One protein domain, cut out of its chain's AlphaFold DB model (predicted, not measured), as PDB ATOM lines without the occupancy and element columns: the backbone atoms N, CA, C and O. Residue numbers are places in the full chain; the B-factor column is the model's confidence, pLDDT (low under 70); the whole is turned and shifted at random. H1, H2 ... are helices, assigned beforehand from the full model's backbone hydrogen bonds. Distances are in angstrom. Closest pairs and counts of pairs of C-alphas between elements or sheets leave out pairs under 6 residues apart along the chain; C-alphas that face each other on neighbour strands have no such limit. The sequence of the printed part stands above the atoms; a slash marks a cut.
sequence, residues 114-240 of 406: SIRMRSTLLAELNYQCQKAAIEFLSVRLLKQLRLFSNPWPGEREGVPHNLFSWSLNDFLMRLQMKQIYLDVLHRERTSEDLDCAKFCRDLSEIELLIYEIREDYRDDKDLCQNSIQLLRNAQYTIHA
ATOM      1  N   SER A 114     371.009 395.282 820.835       74.94
ATOM      2  CA  SER A 114     371.355 396.233 821.899       74.94
ATOM      3  C   SER A 114     370.158 396.601 822.784       74.94
ATOM      4  O   SER A 114     370.314 396.732 823.997       74.94
ATOM      5  N   ILE A 115     368.951 396.698 822.215       74.75
ATOM      6  CA  ILE A 115     367.708 396.914 822.969       74.75
ATOM      7  C   ILE A 115     367.390 395.683 823.822       74.75
ATOM      8  O   ILE A 115     367.058 395.839 824.997       74.75
ATOM      9  N   ARG A 116     367.552 394.469 823.273       78.69
ATOM     10  CA  ARG A 116     367.397 393.211 824.020       78.69
ATOM     11  C   ARG A 116     368.402 393.121 825.169       78.69
ATOM     12  O   ARG A 116     367.978 392.937 826.302       78.69
ATOM     13  N   MET A 117     369.686 393.374 824.917       76.94
ATOM     14  CA  MET A 117     370.731 393.442 825.953       76.94
ATOM     15  C   MET A 117     370.424 394.493 827.028       76.94
ATOM     16  O   MET A 117     370.610 394.253 828.217       76.94
ATOM     17  N   ARG A 118     369.904 395.664 826.640       78.19
ATOM     18  CA  ARG A 118     369.473 396.682 827.606       78.19
ATOM     19  C   ARG A 118     368.288 396.198 828.438       78.19
ATOM     20  O   ARG A 118     368.254 396.446 829.636       78.19
ATOM     21  N   SER A 119     367.325 395.518 827.819       79.06
ATOM     22  CA  SER A 119     366.162 394.971 828.523       79.06
ATOM     23  C   SER A 119     366.543 393.859 829.502       79.06
ATOM     24  O   SER A 119     366.021 393.844 830.610       79.06
ATOM     25  N   THR A 120     367.507 392.999 829.155       83.88
ATOM     26  CA  THR A 120     368.007 391.951 830.056       83.88
ATOM     27  C   THR A 120     368.802 392.544 831.213       83.88
ATOM     28  O   THR A 120     368.609 392.130 832.347       83.88
ATOM     29  N   LEU A 121     369.628 393.568 830.968       83.94
ATOM     30  CA  LEU A 121     370.343 394.285 832.032       83.94
ATOM     31  C   LEU A 121     369.393 395.020 832.988       83.94
ATOM     32  O   LEU A 121     369.622 395.033 834.192       83.94
ATOM     33  N   LEU A 122     368.320 395.625 832.467       86.56
ATOM     34  CA  LEU A 122     367.288 396.251 833.300       86.56
ATOM     35  C   LEU A 122     366.488 395.215 834.098       86.56
ATOM     36  O   LEU A 122     366.138 395.485 835.243       86.56
ATOM     37  N   ALA A 123     366.211 394.047 833.516       85.94
ATOM     38  CA  ALA A 123     365.561 392.944 834.219       85.94
ATOM     39  C   ALA A 123     366.444 392.405 835.354       85.94
ATOM     40  O   ALA A 123     365.951 392.234 836.463       85.94
ATOM     41  N   GLU A 124     367.745 392.236 835.104       87.62
ATOM     42  CA  GLU A 124     368.724 391.833 836.118       87.62
ATOM     43  C   GLU A 124     368.818 392.869 837.245       87.62
ATOM     44  O   GLU A 124     368.715 392.529 838.418       87.62
ATOM     45  N   LEU A 125     368.921 394.161 836.912       88.75
ATOM     46  CA  LEU A 125     368.930 395.227 837.915       88.75
ATOM     47  C   LEU A 125     367.643 395.227 838.755       88.75
ATOM     48  O   LEU A 125     367.700 395.361 839.974       88.75
ATOM     49  N   ASN A 126     366.482 395.051 838.118       88.25
ATOM     50  CA  ASN A 126     365.202 394.959 838.817       88.25
ATOM     51  C   ASN A 126     365.169 393.744 839.757       88.25
ATOM     52  O   ASN A 126     364.736 393.874 840.899       88.25
ATOM     53  N   TYR A 127     365.691 392.594 839.322       86.50
ATOM     54  CA  TYR A 127     365.812 391.398 840.155       86.50
ATOM     55  C   TYR A 127     366.704 391.638 841.384       86.50
ATOM     56  O   TYR A 127     366.294 391.361 842.511       86.50
ATOM     57  N   GLN A 128     367.870 392.266 841.205       87.44
ATOM     58  CA  GLN A 128     368.763 392.627 842.313       87.44
ATOM     59  C   GLN A 128     368.111 393.628 843.284       87.44
ATOM     60  O   GLN A 128     368.217 393.480 844.503       87.44
ATOM     61  N   CYS A 129     367.380 394.623 842.769       88.50
ATOM     62  CA  CYS A 129     366.608 395.551 843.599       88.50
ATOM     63  C   CYS A 129     365.507 394.836 844.393       88.50
ATOM     64  O   CYS A 129     365.315 395.141 845.570       88.50
ATOM     65  N   GLN A 130     364.803 393.879 843.782       87.81
ATOM     66  CA  GLN A 130     363.787 393.072 844.462       87.81
ATOM     67  C   GLN A 130     364.403 392.218 845.571       87.81
ATOM     68  O   GLN A 130     363.898 392.236 846.692       87.81
ATOM     69  N   LYS A 131     365.530 391.549 845.302       88.62
ATOM     70  CA  LYS A 131     366.276 390.759 846.292       88.62
ATOM     71  C   LYS A 131     366.667 391.612 847.501       88.62
ATOM     72  O   LYS A 131     366.319 391.276 848.630       88.62
ATOM     73  N   ALA A 132     367.276 392.775 847.263       88.19
ATOM     74  CA  ALA A 132     367.647 393.708 848.325       88.19
ATOM     75  C   ALA A 132     366.428 394.237 849.109       88.19
ATOM     76  O   ALA A 132     366.466 394.334 850.338       88.19
ATOM     77  N   ALA A 133     365.328 394.555 848.420       89.94
ATOM     78  CA  ALA A 133     364.100 395.016 849.061       89.94
ATOM     79  C   ALA A 133     363.485 393.937 849.965       89.94
ATOM     80  O   ALA A 133     363.071 394.237 851.084       89.94
ATOM     81  N   ILE A 134     363.460 392.683 849.513       88.31
ATOM     82  CA  ILE A 134     362.897 391.555 850.261       88.31
ATOM     83  C   ILE A 134     363.776 391.199 851.456       88.31
ATOM     84  O   ILE A 134     363.256 390.989 852.553       88.31
ATOM     85  N   GLU A 135     365.100 391.213 851.311       87.62
ATOM     86  CA  GLU A 135     366.012 391.041 852.445       87.62
ATOM     87  C   GLU A 135     365.827 392.134 853.505       87.62
ATOM     88  O   GLU A 135     365.818 391.842 854.704       87.62
ATOM     89  N   PHE A 136     365.626 393.385 853.088       90.19
ATOM     90  CA  PHE A 136     365.383 394.487 854.013       90.19
ATOM     91  C   PHE A 136     364.012 394.384 854.704       90.19
ATOM     92  O   PHE A 136     363.913 394.500 855.931       90.19
ATOM     93  N   LEU A 137     362.947 394.152 853.930       91.69
ATOM     94  CA  LEU A 137     361.574 394.080 854.435       91.69
ATOM     95  C   LEU A 137     361.361 392.865 855.339       91.69
ATOM     96  O   LEU A 137     360.760 393.017 856.401       91.69
ATOM     97  N   SER A 138     361.892 391.696 854.973       90.62
ATOM     98  CA  SER A 138     361.780 390.470 855.777       90.62
ATOM     99  C   SER A 138     362.354 390.664 857.179       90.62
ATOM    100  O   SER A 138     361.674 390.395 858.163       90.62
ATOM    101  N   VAL A 139     363.558 391.233 857.310       89.56
ATOM    102  CA  VAL A 139     364.177 391.495 858.624       89.56
ATOM    103  C   VAL A 139     363.339 392.462 859.464       89.56
ATOM    104  O   VAL A 139     363.227 392.288 860.682       89.56
ATOM    105  N   ARG A 140     362.740 393.486 858.846       91.06
ATOM    106  CA  ARG A 140     361.895 394.457 859.553       91.06
ATOM    107  C   ARG A 140     360.566 393.844 859.995       91.06
ATOM    108  O   ARG A 140     360.168 394.063 861.137       91.06
ATOM    109  N   LEU A 141     359.928 393.056 859.133       91.31
ATOM    110  CA  LEU A 141     358.700 392.326 859.448       91.31
ATOM    111  C   LEU A 141     358.929 391.311 860.570       91.31
ATOM    112  O   LEU A 141     358.180 391.312 861.538       91.31
ATOM    113  N   LEU A 142     360.011 390.528 860.512       89.50
ATOM    114  CA  LEU A 142     360.386 389.589 861.577       89.50
ATOM    115  C   LEU A 142     360.562 390.299 862.926       89.50
ATOM    116  O   LEU A 142     360.068 389.835 863.952       89.50
ATOM    117  N   LYS A 143     361.219 391.467 862.940       88.88
ATOM    118  CA  LYS A 143     361.342 392.281 864.159       88.88
ATOM    119  C   LYS A 143     359.982 392.747 864.680       88.88
ATOM    120  O   LYS A 143     359.764 392.694 865.886       88.88
ATOM    121  N   GLN A 144     359.077 393.181 863.803       88.31
ATOM    122  CA  GLN A 144     357.723 393.581 864.196       88.31
ATOM    123  C   GLN A 144     356.917 392.399 864.747       88.31
ATOM    124  O   GLN A 144     356.307 392.529 865.802       88.31
ATOM    125  N   LEU A 145     356.973 391.231 864.106       87.12
ATOM    126  CA  LEU A 145     356.292 390.018 864.570       87.12
ATOM    127  C   LEU A 145     356.781 389.577 865.954       87.12
ATOM    128  O   LEU A 145     355.975 389.232 866.815       87.12
ATOM    129  N   ARG A 146     358.088 389.672 866.220       83.31
ATOM    130  CA  ARG A 146     358.656 389.367 867.544       83.31
ATOM    131  C   ARG A 146     358.173 390.313 868.640       83.31
ATOM    132  O   ARG A 146     357.968 389.867 869.764       83.31
ATOM    133  N   LEU A 147     357.946 391.590 868.321       83.50
ATOM    134  CA  LEU A 147     357.343 392.535 869.270       83.50
ATOM    135  C   LEU A 147     355.920 392.118 869.655       83.50
ATOM    136  O   LEU A 147     355.534 392.312 870.801       83.50
ATOM    137  N   PHE A 148     355.167 391.518 868.729       79.25
ATOM    138  CA  PHE A 148     353.840 390.972 869.019       79.25
ATOM    139  C   PHE A 148     353.886 389.602 869.702       79.25
ATOM    140  O   PHE A 148     352.972 389.294 870.454       79.25
ATOM    141  N   SER A 149     354.932 388.794 869.500       72.94
ATOM    142  CA  SER A 149     355.041 387.465 870.125       72.94
ATOM    143  C   SER A 149     355.529 387.494 871.577       72.94
ATOM    144  O   SER A 149     355.119 386.635 872.348       72.94
ATOM    145  N   ASN A 150     356.426 388.411 871.948       69.25
ATOM    146  CA  ASN A 150     357.062 388.427 873.274       69.25
ATOM    147  C   ASN A 150     356.155 388.794 874.472       69.25
ATOM    148  O   ASN A 150     356.414 388.282 875.557       69.25
ATOM    149  N   PRO A 151     355.145 389.680 874.351       68.69
ATOM    150  CA  PRO A 151     354.326 390.084 875.495       68.69
ATOM    151  C   PRO A 151     353.181 389.112 875.818       68.69
ATOM    152  O   PRO A 151     352.510 389.302 876.830       68.69
ATOM    153  N   TRP A 152     352.931 388.099 874.984       65.88
ATOM    154  CA  TRP A 152     351.815 387.173 875.183       65.88
ATOM    155  C   TRP A 152     352.245 385.954 876.013       65.88
ATOM    156  O   TRP A 152     353.215 385.291 875.648       65.88
ATOM    157  N   PRO A 153     351.519 385.609 877.094       60.25
ATOM    158  CA  PRO A 153     351.904 384.558 878.042       60.25
ATOM    159  C   PRO A 153     351.668 383.120 877.532       60.25
ATOM    160  O   PRO A 153     351.579 382.184 878.321       60.25
ATOM    161  N   GLY A 154     351.559 382.909 876.218       57.03
ATOM    162  CA  GLY A 154     351.313 381.588 875.643       57.03
ATOM    163  C   GLY A 154     352.578 380.732 875.616       57.03
ATOM    164  O   GLY A 154     353.428 380.909 874.743       57.03
ATOM    165  N   GLU A 155     352.699 379.763 876.527       56.53
ATOM    166  CA  GLU A 155     353.710 378.706 876.415       56.53
ATOM    167  C   GLU A 155     353.545 377.954 875.084       56.53
ATOM    168  O   GLU A 155     352.532 377.293 874.835       56.53
ATOM    169  N   ARG A 156     354.574 378.035 874.230       56.47
ATOM    170  CA  ARG A 156     354.615 377.382 872.909       56.47
ATOM    171  C   ARG A 156     354.578 375.848 872.991       56.47
ATOM    172  O   ARG A 156     354.217 375.206 872.011       56.47
ATOM    173  N   GLU A 157     354.937 375.269 874.136       58.09
ATOM    174  CA  GLU A 157     355.122 373.821 874.333       58.09
ATOM    175  C   GLU A 157     353.882 373.094 874.885       58.09
ATOM    176  O   GLU A 157     353.881 371.870 874.990       58.09
ATOM    177  N   GLY A 158     352.797 373.813 875.194       61.72
ATOM    178  CA  GLY A 158     351.637 373.237 875.884       61.72
ATOM    179  C   GLY A 158     350.541 372.631 874.999       61.72
ATOM    180  O   GLY A 158     349.607 372.037 875.534       61.72
ATOM    181  N   VAL A 159     350.594 372.799 873.671       72.69
ATOM    182  CA  VAL A 159     349.525 372.327 872.772       72.69
ATOM    183  C   VAL A 159     349.920 370.993 872.128       72.69
ATOM    184  O   VAL A 159     350.847 370.958 871.315       72.69
ATOM    185  N   PRO A 160     349.219 369.888 872.438       78.56
ATOM    186  CA  PRO A 160     349.571 368.570 871.934       78.56
ATOM    187  C   PRO A 160     349.385 368.474 870.416       78.56
ATOM    188  O   PRO A 160     348.496 369.091 869.823       78.56
ATOM    189  N   HIS A 161     350.224 367.641 869.794       77.38
ATOM    190  CA  HIS A 161     350.083 367.205 868.401       77.38
ATOM    191  C   HIS A 161     349.999 368.336 867.360       77.38
ATOM    192  O   HIS A 161     349.330 368.177 866.341       77.38
ATOM    193  N   ASN A 162     350.660 369.477 867.605       79.38
ATOM    194  CA  ASN A 162     350.695 370.615 866.680       79.38
ATOM    195  C   ASN A 162     349.291 371.055 866.218       79.38
ATOM    196  O   ASN A 162     349.071 371.320 865.034       79.38
ATOM    197  N   LEU A 163     348.323 371.126 867.140       82.81
ATOM    198  CA  LEU A 163     346.911 371.394 866.825       82.81
ATOM    199  C   LEU A 163     346.690 372.644 865.950       82.81
ATOM    200  O   LEU A 163     345.810 372.648 865.088       82.81
ATOM    201  N   PHE A 164     347.492 373.687 866.143       86.00
ATOM    202  CA  PHE A 164     347.374 374.955 865.416       86.00
ATOM    203  C   PHE A 164     348.385 375.113 864.269       86.00
ATOM    204  O   PHE A 164     348.562 376.211 863.757       86.00
ATOM    205  N   SER A 165     349.064 374.042 863.856       84.31
ATOM    206  CA  SER A 165     349.970 374.084 862.699       84.31
ATOM    207  C   SER A 165     349.223 374.303 861.382       84.31
ATOM    208  O   SER A 165     348.089 373.849 861.199       84.31
ATOM    209  N   TRP A 166     349.894 374.968 860.440       84.38
ATOM    210  CA  TRP A 166     349.390 375.194 859.080       84.38
ATOM    211  C   TRP A 166     349.726 374.046 858.120       84.38
ATOM    212  O   TRP A 166     349.320 374.061 856.957       84.38
ATOM    213  N   SER A 167     350.478 373.046 858.583       79.19
ATOM    214  CA  SER A 167     350.932 371.955 857.732       79.19
ATOM    215  C   SER A 167     349.810 370.939 857.480       79.19
ATOM    216  O   SER A 167     349.103 370.488 858.387       79.19
ATOM    217  N   LEU A 168     349.657 370.537 856.214       78.44
ATOM    218  CA  LEU A 168     348.719 369.480 855.832       78.44
ATOM    219  C   LEU A 168     349.096 368.137 856.473       78.44
ATOM    220  O   LEU A 168     348.221 367.366 856.856       78.44
ATOM    221  N   ASN A 169     350.390 367.858 856.610       79.00
ATOM    222  CA  ASN A 169     350.868 366.597 857.168       79.00
ATOM    223  C   ASN A 169     350.487 366.460 858.647       79.00
ATOM    224  O   ASN A 169     349.978 365.414 859.040       79.00
ATOM    225  N   ASP A 170     350.643 367.520 859.444       81.69
ATOM    226  CA  ASP A 170     350.222 367.516 860.850       81.69
ATOM    227  C   ASP A 170     348.699 367.396 860.979       81.69
ATOM    228  O   ASP A 170     348.190 366.762 861.903       81.69
ATOM    229  N   PHE A 171     347.938 367.974 860.046       82.12
ATOM    230  CA  PHE A 171     346.491 367.775 859.988       82.12
ATOM    231  C   PHE A 171     346.117 366.312 859.707       82.12
ATOM    232  O   PHE A 171     345.322 365.729 860.444       82.12
ATOM    233  N   LEU A 172     346.718 365.690 858.689       82.12
ATOM    234  CA  LEU A 172     346.454 364.290 858.346       82.12
ATOM    235  C   LEU A 172     346.886 363.329 859.463       82.12
ATOM    236  O   LEU A 172     346.154 362.393 859.776       82.12
ATOM    237  N   MET A 173     348.024 363.591 860.112       82.38
ATOM    238  CA  MET A 173     348.477 362.825 861.276       82.38
ATOM    239  C   MET A 173     347.465 362.900 862.424       82.38
ATOM    240  O   MET A 173     347.162 361.884 863.043       82.38
ATOM    241  N   ARG A 174     346.876 364.075 862.683       82.94
ATOM    242  CA  ARG A 174     345.835 364.234 863.713       82.94
ATOM    243  C   ARG A 174     344.559 363.456 863.413       82.94
ATOM    244  O   ARG A 174     343.940 362.966 864.351       82.94
ATOM    245  N   LEU A 175     344.184 363.301 862.142       80.06
ATOM    246  CA  LEU A 175     343.033 362.473 861.762       80.06
ATOM    247  C   LEU A 175     343.252 360.985 862.066       80.06
ATOM    248  O   LEU A 175     342.290 360.278 862.346       80.06
ATOM    249  N   GLN A 176     344.500 360.513 862.024       80.81
ATOM    250  CA  GLN A 176     344.849 359.119 862.318       80.81
ATOM    251  C   GLN A 176     345.017 358.842 863.821       80.81
ATOM    252  O   GLN A 176     345.041 357.687 864.242       80.81
ATOM    253  N   MET A 177     345.142 359.885 864.644       78.25
ATOM    254  CA  MET A 177     345.300 359.763 866.092       78.25
ATOM    255  C   MET A 177     343.953 359.787 866.820       78.25
ATOM    256  O   MET A 177     342.987 360.415 866.391       78.25
ATOM    257  N   LYS A 178     343.890 359.125 867.982       79.94
ATOM    258  CA  LYS A 178     342.698 359.147 868.844       79.94
ATOM    259  C   LYS A 178     342.463 360.565 869.371       79.94
ATOM    260  O   LYS A 178     343.307 361.106 870.077       79.94
ATOM    261  N   GLN A 179     341.286 361.121 869.103       81.81
ATOM    262  CA  GLN A 179     340.939 362.522 869.390       81.81
ATOM    263  C   GLN A 179     340.623 362.831 870.869       81.81
ATOM    264  O   GLN A 179     340.250 363.951 871.191       81.81
ATOM    265  N   ILE A 180     340.830 361.879 871.788       82.12
ATOM    266  CA  ILE A 180     340.550 362.022 873.234       82.12
ATOM    267  C   ILE A 180     341.300 363.218 873.849       82.12
ATOM    268  O   ILE A 180     340.819 363.846 874.788       82.12
ATOM    269  N   TYR A 181     342.466 363.569 873.302       82.81
ATOM    270  CA  TYR A 181     343.244 364.715 873.771       82.81
ATOM    271  C   TYR A 181     342.503 366.054 873.607       82.81
ATOM    272  O   TYR A 181     342.776 366.975 874.367       82.81
ATOM    273  N   LEU A 182     341.562 366.172 872.658       85.06
ATOM    274  CA  LEU A 182     340.753 367.382 872.470       85.06
ATOM    275  C   LEU A 182     339.767 367.586 873.623       85.06
ATOM    276  O   LEU A 182     339.592 368.713 874.081       85.06
ATOM    277  N   ASP A 183     339.182 366.501 874.134       83.00
ATOM    278  CA  ASP A 183     338.263 366.553 875.276       83.00
ATOM    279  C   ASP A 183     338.994 366.958 876.559       83.00
ATOM    280  O   ASP A 183     338.470 367.722 877.368       83.00
ATOM    281  N   VAL A 184     340.222 366.461 876.737       82.25
ATOM    282  CA  VAL A 184     341.104 366.858 877.845       82.25
ATOM    283  C   VAL A 184     341.468 368.337 877.719       82.25
ATOM    284  O   VAL A 184     341.294 369.092 878.670       82.25
ATOM    285  N   LEU A 185     341.861 368.779 876.522       83.94
ATOM    286  CA  LEU A 185     342.220 370.172 876.249       83.94
ATOM    287  C   LEU A 185     341.061 371.140 876.533       83.94
ATOM    288  O   LEU A 185     341.275 372.200 877.111       83.94
ATOM    289  N   HIS A 186     339.837 370.761 876.155       83.06
ATOM    290  CA  HIS A 186     338.639 371.568 876.385       83.06
ATOM    291  C   HIS A 186     338.236 371.640 877.866       83.06
ATOM    292  O   HIS A 186     337.587 372.595 878.282       83.06
ATOM    293  N   ARG A 187     338.609 370.638 878.670       83.00
ATOM    294  CA  ARG A 187     338.369 370.631 880.121       83.00
ATOM    295  C   ARG A 187     339.439 371.389 880.901       83.00
ATOM    296  O   ARG A 187     339.120 371.971 881.932       83.00
ATOM    297  N   GLU A 188     340.686 371.337 880.446       83.81
ATOM    298  CA  GLU A 188     341.837 371.893 881.165       83.81
ATOM    299  C   GLU A 188     342.138 373.353 880.813       83.81
ATOM    300  O   GLU A 188     342.726 374.055 881.633       83.81
ATOM    301  N   ARG A 189     341.757 373.826 879.617       82.44
ATOM    302  CA  ARG A 189     342.042 375.195 879.164       82.44
ATOM    303  C   ARG A 189     340.785 375.957 878.776       82.44
ATOM    304  O   ARG A 189     339.833 375.393 878.241       82.44
ATOM    305  N   THR A 190     340.810 377.266 879.017       85.00
ATOM    306  CA  THR A 190     339.735 378.165 878.593       85.00
ATOM    307  C   THR A 190     339.831 378.462 877.095       85.00
ATOM    308  O   THR A 190     340.878 378.267 876.470       85.00
ATOM    309  N   SER A 191     338.742 378.947 876.490       85.38
ATOM    310  CA  SER A 191     338.761 379.371 875.086       85.38
ATOM    311  C   SER A 191     339.756 380.508 874.853       85.38
ATOM    312  O   SER A 191     340.466 380.498 873.854       85.38
ATOM    313  N   GLU A 192     339.861 381.439 875.805       84.56
ATOM    314  CA  GLU A 192     340.787 382.573 875.745       84.56
ATOM    315  C   GLU A 192     342.252 382.106 875.746       84.56
ATOM    316  O   GLU A 192     343.051 382.581 874.937       84.56
ATOM    317  N   ASP A 193     342.601 381.110 876.568       82.88
ATOM    318  CA  ASP A 193     343.957 380.541 876.592       82.88
ATOM    319  C   ASP A 193     344.311 379.830 875.277       82.88
ATOM    320  O   ASP A 193     345.454 379.886 874.810       82.88
ATOM    321  N   LEU A 194     343.336 379.149 874.668       84.56
ATOM    322  CA  LEU A 194     343.514 378.468 873.386       84.56
ATOM    323  C   LEU A 194     343.654 379.456 872.230       84.56
ATOM    324  O   LEU A 194     344.492 379.235 871.354       84.56
ATOM    325  N   ASP A 195     342.905 380.556 872.251       86.19
ATOM    326  CA  ASP A 195     343.044 381.637 871.276       86.19
ATOM    327  C   ASP A 195     344.418 382.313 871.386       86.19
ATOM    328  O   ASP A 195     345.066 382.554 870.364       86.19
ATOM    329  N   CYS A 196     344.921 382.524 872.607       84.69
ATOM    330  CA  CYS A 196     346.286 383.009 872.828       84.69
ATOM    331  C   CYS A 196     347.332 382.037 872.263       84.69
ATOM    332  O   CYS A 196     348.233 382.443 871.526       84.69
ATOM    333  N   ALA A 197     347.209 380.742 872.571       84.06
ATOM    334  CA  ALA A 197     348.141 379.719 872.096       84.06
ATOM    335  C   ALA A 197     348.123 379.588 870.564       84.06
ATOM    336  O   ALA A 197     349.179 379.464 869.935       84.06
ATOM    337  N   LYS A 198     346.937 379.671 869.955       87.94
ATOM    338  CA  LYS A 198     346.765 379.708 868.504       87.94
ATOM    339  C   LYS A 198     347.433 380.940 867.905       87.94
ATOM    340  O   LYS A 198     348.218 380.792 866.976       87.94
ATOM    341  N   PHE A 199     347.196 382.127 868.459       87.50
ATOM    342  CA  PHE A 199     347.800 383.367 867.975       87.50
ATOM    343  C   PHE A 199     349.336 383.317 868.012       87.50
ATOM    344  O   PHE A 199     349.996 383.650 867.028       87.50
ATOM    345  N   CYS A 200     349.925 382.822 869.106       83.69
ATOM    346  CA  CYS A 200     351.374 382.629 869.204       83.69
ATOM    347  C   CYS A 200     351.908 381.628 868.167       83.69
ATOM    348  O   CYS A 200     353.004 381.821 867.622       83.69
ATOM    349  N   ARG A 201     351.148 380.562 867.881       85.88
ATOM    350  CA  ARG A 201     351.517 379.592 866.848       85.88
ATOM    351  C   ARG A 201     351.422 380.201 865.453       85.88
ATOM    352  O   ARG A 201     352.394 380.099 864.714       85.88
ATOM    353  N   ASP A 202     350.333 380.893 865.138       88.25
ATOM    354  CA  ASP A 202     350.122 381.567 863.854       88.25
ATOM    355  C   ASP A 202     351.247 382.575 863.567       88.25
ATOM    356  O   ASP A 202     351.816 382.575 862.477       88.25
ATOM    357  N   LEU A 203     351.655 383.378 864.557       87.94
ATOM    358  CA  LEU A 203     352.803 384.283 864.412       87.94
ATOM    359  C   LEU A 203     354.110 383.540 864.099       87.94
ATOM    360  O   LEU A 203     354.920 384.037 863.318       87.94
ATOM    361  N   SER A 204     354.315 382.360 864.689       84.38
ATOM    362  CA  SER A 204     355.510 381.539 864.451       84.38
ATOM    363  C   SER A 204     355.503 380.910 863.053       84.38
ATOM    364  O   SER A 204     356.542 380.870 862.400       84.38
ATOM    365  N   GLU A 205     354.342 380.462 862.566       86.12
ATOM    366  CA  GLU A 205     354.179 379.948 861.197       86.12
ATOM    367  C   GLU A 205     354.402 381.060 860.152       86.12
ATOM    368  O   GLU A 205     355.065 380.841 859.138       86.12
ATOM    369  N   ILE A 206     353.940 382.288 860.426       88.19
ATOM    370  CA  ILE A 206     354.249 383.466 859.594       88.19
ATOM    371  C   ILE A 206     355.755 383.763 859.612       88.19
ATOM    372  O   ILE A 206     356.329 384.082 858.569       88.19
ATOM    373  N   GLU A 207     356.408 383.657 860.774       87.00
ATOM    374  CA  GLU A 207     357.858 383.843 860.900       87.00
ATOM    375  C   GLU A 207     358.617 382.842 860.012       87.00
ATOM    376  O   GLU A 207     359.476 383.246 859.225       87.00
ATOM    377  N   LEU A 208     358.247 381.559 860.080       85.44
ATOM    378  CA  LEU A 208     358.810 380.486 859.254       85.44
ATOM    379  C   LEU A 208     358.610 380.742 857.759       85.44
ATOM    380  O   LEU A 208     359.559 380.633 856.989       85.44
ATOM    381  N   LEU A 209     357.413 381.158 857.344       87.75
ATOM    382  CA  LEU A 209     357.143 381.483 855.944       87.75
ATOM    383  C   LEU A 209     358.031 382.628 855.433       87.75
ATOM    384  O   LEU A 209     358.530 382.577 854.310       87.75
ATOM    385  N   ILE A 210     358.236 383.669 856.244       88.19
ATOM    386  CA  ILE A 210     359.116 384.785 855.877       88.19
ATOM    387  C   ILE A 210     360.570 384.312 855.759       88.19
ATOM    388  O   ILE A 210     361.286 384.790 854.875       88.19
ATOM    389  N   TYR A 211     361.010 383.385 856.618       87.38
ATOM    390  CA  TYR A 211     362.331 382.768 856.502       87.38
ATOM    391  C   TYR A 211     362.488 381.989 855.194       87.38
ATOM    392  O   TYR A 211     363.444 382.254 854.471       87.38
ATOM    393  N   GLU A 212     361.527 381.134 854.846       84.56
ATOM    394  CA  GLU A 212     361.530 380.353 853.599       84.56
ATOM    395  C   GLU A 212     361.556 381.251 852.353       84.56
ATOM    396  O   GLU A 212     362.399 381.083 851.476       84.56
ATOM    397  N   ILE A 213     360.705 382.288 852.297       87.62
ATOM    398  CA  ILE A 213     360.711 383.256 851.183       87.62
ATOM    399  C   ILE A 213     362.076 383.949 851.078       87.62
ATOM    400  O   ILE A 213     362.597 384.164 849.983       87.62
ATOM    401  N   ARG A 214     362.670 384.326 852.214       86.56
ATOM    402  CA  ARG A 214     363.973 384.991 852.232       86.56
ATOM    403  C   ARG A 214     365.091 384.062 851.757       86.56
ATOM    404  O   ARG A 214     365.980 384.531 851.049       86.56
ATOM    405  N   GLU A 215     365.077 382.793 852.155       85.50
ATOM    406  CA  GLU A 215     366.055 381.802 851.698       85.50
ATOM    407  C   GLU A 215     365.912 381.520 850.201       85.50
ATOM    408  O   GLU A 215     366.918 381.537 849.494       85.50
ATOM    409  N   ASP A 216     364.683 381.392 849.693       85.81
ATOM    410  CA  ASP A 216     364.427 381.224 848.258       85.81
ATOM    411  C   ASP A 216     365.011 382.381 847.430       85.81
ATOM    412  O   ASP A 216     365.699 382.147 846.436       85.81
ATOM    413  N   TYR A 217     364.809 383.632 847.865       83.56
ATOM    414  CA  TYR A 217     365.388 384.805 847.195       83.56
ATOM    415  C   TYR A 217     366.908 384.906 847.353       83.56
ATOM    416  O   TYR A 217     367.584 385.423 846.461       83.56
ATOM    417  N   ARG A 218     367.472 384.456 848.480       83.50
ATOM    418  CA  ARG A 218     368.925 384.449 848.688       83.50
ATOM    419  C   ARG A 218     369.609 383.460 847.747       83.50
ATOM    420  O   ARG A 218     370.610 383.831 847.133       83.50
ATOM    421  N   ASP A 219     369.045 382.265 847.632       85.62
ATOM    422  CA  ASP A 219     369.616 381.132 846.900       85.62
ATOM    423  C   ASP A 219     369.182 381.074 845.423       85.62
ATOM    424  O   ASP A 219     369.523 380.120 844.727       85.62
ATOM    425  N   ASP A 220     368.430 382.074 844.950       82.19
ATOM    426  CA  ASP A 220     367.883 382.165 843.588       82.19
ATOM    427  C   ASP A 220     367.065 380.915 843.189       82.19
ATOM    428  O   ASP A 220     367.126 380.422 842.058       82.19
ATOM    429  N   LYS A 221     366.288 380.386 844.143       82.19
ATOM    430  CA  LYS A 221     365.385 379.244 843.941       82.19
ATOM    431  C   LYS A 221     364.037 379.707 843.386       82.19
ATOM    432  O   LYS A 221     363.596 380.834 843.607       82.19
ATOM    433  N   ASP A 222     363.348 378.815 842.674       79.88
ATOM    434  CA  ASP A 222     362.003 379.098 842.164       79.88
ATOM    435  C   ASP A 222     360.981 379.159 843.312       79.88
ATOM    436  O   ASP A 222     360.572 378.141 843.876       79.88
ATOM    437  N   LEU A 223     360.519 380.376 843.601       77.69
ATOM    438  CA  LEU A 223     359.496 380.689 844.603       77.69
ATOM    439  C   LEU A 223     358.225 379.855 844.429       77.69
ATOM    440  O   LEU A 223     357.583 379.486 845.414       77.69
ATOM    441  N   CYS A 224     357.841 379.560 843.182       75.31
ATOM    442  CA  CYS A 224     356.612 378.829 842.883       75.31
ATOM    443  C   CYS A 224     356.670 377.366 843.331       75.31
ATOM    444  O   CYS A 224     355.622 376.792 843.636       75.31
ATOM    445  N   GLN A 225     357.870 376.782 843.353       76.44
ATOM    446  CA  GLN A 225     358.106 375.376 843.687       76.44
ATOM    447  C   GLN A 225     358.391 375.171 845.181       76.44
ATOM    448  O   GLN A 225     358.129 374.093 845.702       76.44
ATOM    449  N   ASN A 226     358.854 376.203 845.888       75.88
ATOM    450  CA  ASN A 226     359.224 376.105 847.300       75.88
ATOM    451  C   ASN A 226     358.228 376.854 848.202       75.88
ATOM    452  O   ASN A 226     357.167 376.322 848.542       75.88
ATOM    453  N   SER A 227     358.521 378.103 848.574       74.94
ATOM    454  CA  SER A 227     357.732 378.884 849.541       74.94
ATOM    455  C   SER A 227     356.259 379.089 849.152       74.94
ATOM    456  O   SER A 227     355.369 378.994 850.002       74.94
ATOM    457  N   ILE A 228     355.945 379.300 847.869       76.31
ATOM    458  CA  ILE A 228     354.548 379.422 847.403       76.31
ATOM    459  C   ILE A 228     353.841 378.061 847.424       76.31
ATOM    460  O   ILE A 228     352.631 377.996 847.667       76.31
ATOM    461  N   GLN A 229     354.565 376.964 847.195       73.94
ATOM    462  CA  GLN A 229     353.994 375.625 847.311       73.94
ATOM    463  C   GLN A 229     353.648 375.296 848.767       73.94
ATOM    464  O   GLN A 229     352.578 374.736 849.009       73.94
ATOM    465  N   LEU A 230     354.464 375.719 849.741       72.25
ATOM    466  CA  LEU A 230     354.134 375.616 851.171       72.25
ATOM    467  C   LEU A 230     352.818 376.339 851.504       72.25
ATOM    468  O   LEU A 230     351.928 375.747 852.115       72.25
ATOM    469  N   LEU A 231     352.637 377.571 851.014       74.12
ATOM    470  CA  LEU A 231     351.386 378.329 851.164       74.12
ATOM    471  C   LEU A 231     350.181 377.641 850.510       74.12
ATOM    472  O   LEU A 231     349.093 377.588 851.089       74.12
ATOM    473  N   ARG A 232     350.352 377.099 849.299       68.81
ATOM    474  CA  ARG A 232     349.285 376.363 848.601       68.81
ATOM    475  C   ARG A 232     348.909 375.078 849.330       68.81
ATOM    476  O   ARG A 232     347.728 374.749 849.389       68.81
ATOM    477  N   ASN A 233     349.889 374.385 849.904       66.38
ATOM    478  CA  ASN A 233     349.665 373.184 850.701       66.38
ATOM    479  C   ASN A 233     348.957 373.506 852.027       66.38
ATOM    480  O   ASN A 233     348.121 372.719 852.466       66.38
ATOM    481  N   ALA A 234     349.232 374.670 852.627       65.81
ATOM    482  CA  ALA A 234     348.517 375.158 853.808       65.81
ATOM    483  C   ALA A 234     347.038 375.488 853.513       65.81
ATOM    484  O   ALA A 234     346.177 375.320 854.374       65.81
ATOM    485  N   GLN A 235     346.696 375.867 852.274       65.44
ATOM    486  CA  GLN A 235     345.306 376.022 851.812       65.44
ATOM    487  C   GLN A 235     344.661 374.677 851.435       65.44
ATOM    488  O   GLN A 235     344.114 374.496 850.340       65.44
ATOM    489  N   TYR A 236     344.693 373.716 852.358       62.44
ATOM    490  CA  TYR A 236     344.214 372.356 852.113       62.44
ATOM    491  C   TYR A 236     342.714 372.271 851.786       62.44
ATOM    492  O   TYR A 236     342.293 371.357 851.084       62.44
ATOM    493  N   THR A 237     341.902 373.231 852.235       60.41
ATOM    494  CA  THR A 237     340.457 373.282 851.953       60.41
ATOM    495  C   THR A 237     340.132 373.667 850.507       60.41
ATOM    496  O   THR A 237     339.065 373.318 850.005       60.41
ATOM    497  N   ILE A 238     341.039 374.367 849.815       60.31
ATOM    498  CA  ILE A 238     340.797 374.922 848.472       60.31
ATOM    499  C   ILE A 238     341.670 374.236 847.417       60.31
ATOM    500  O   ILE A 238     341.195 373.946 846.315       60.31
ATOM    501  N   HIS A 239     342.937 373.968 847.737       58.88
ATOM    502  CA  HIS A 239     343.951 373.566 846.760       58.88
ATOM    503  C   HIS A 239     344.468 372.138 846.917       58.88
ATOM    504  O   HIS A 239     345.261 371.700 846.080       58.88
ATOM    505  N   ALA A 240     344.010 371.382 847.918       64.88
ATOM    506  CA  ALA A 240     344.470 370.009 848.061       64.88
ATOM    507  C   ALA A 240     344.028 369.129 846.870       64.88
ATOM    508  O   ALA A 240     342.920 369.296 846.345       64.88
TER     509      ALA A 240
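This is residues 114 to 240 of the 406 residues of the protein "uncharacterized protein LOC108069883 isoform X2" of Drosophila takahashii (UniProt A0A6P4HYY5). What does the domain look like? Two long helices, H1 and H4, run opposite ways at a shallow tilt and overlap along part of their length; H4 is in the middle, with H1 on one side of it and the short helix H5 on the other. The first part of H1, residues 114 to 126, sticks out as an arm, while H3 sits in the turn at the other end, between the short helix H2 and H4. What is it made of? The printed part has 127 residues with six named helices, H1 to H6 in order, and no named strand, and its class is all helix. It is loose, with a radius of gyration of the C-alphas of 19.6 A and spans of 71 by 34 by 20 A.

What does the first helix meet? H1, residues 114 to 149, touches H4, residues 191 to 218, at a shallow tilt of 27 degrees, opposite ways; their closest C-alphas, of Lys 131 and Tyr 217, are 6.1 A apart. Where are the short helices before H4? H2, residues 168 to 176, is close to but not clearly touching H5, residues 227 to 234; their closest C-alphas, of Leu 168 and Ala 234, are 6.0 A apart. H3, residues 180 to 188, and H4 meet only through their link, and H2 and H3 are apart. What follows H4? H4 and H5 form a helical hairpin and touch at a shallow tilt of 30 degrees, H4 with residues 209 to 216 alone; their closest C-alphas, of Ile 213 and Ser 227, are 5.5 A apart. H6, residues 236 to 239, is close to but not clearly touching H5, with the C-alphas of Arg 232 and His 239 closest at 6.3 A. Are the backbones helical? In H2, H3, H4 and H5 every O i to N i+4 pair is within hydrogen-bond range, in H1 31 of 32 are, and H6 is too short for such a pair.

Where does H1 run? From C-alpha 114 at (371.355, 396.233, 821.899) to C-alpha 149 it covers 51.7 A. How long are the others? H4, from C-alpha 191 at (338.761, 379.371, 875.086), measures 40.4 A; H2 measures 12.8 A, H3 12.7 A, H5 10.8 A and H6 5.5 A, ending at C-alpha 239 at (343.951, 373.566, 846.760).

How large is it? The two C-alphas farthest apart, of Ser 114 and Arg 187, are 71.6 A apart. Is it continuous? The printed part has no cut, and the link from H1 to H2, 18 residues, is long. Where is confidence low? The model's pLDDT is under 70 in residues 150 to 158 and 232 to 240, and its mean over the printed part is 80.5.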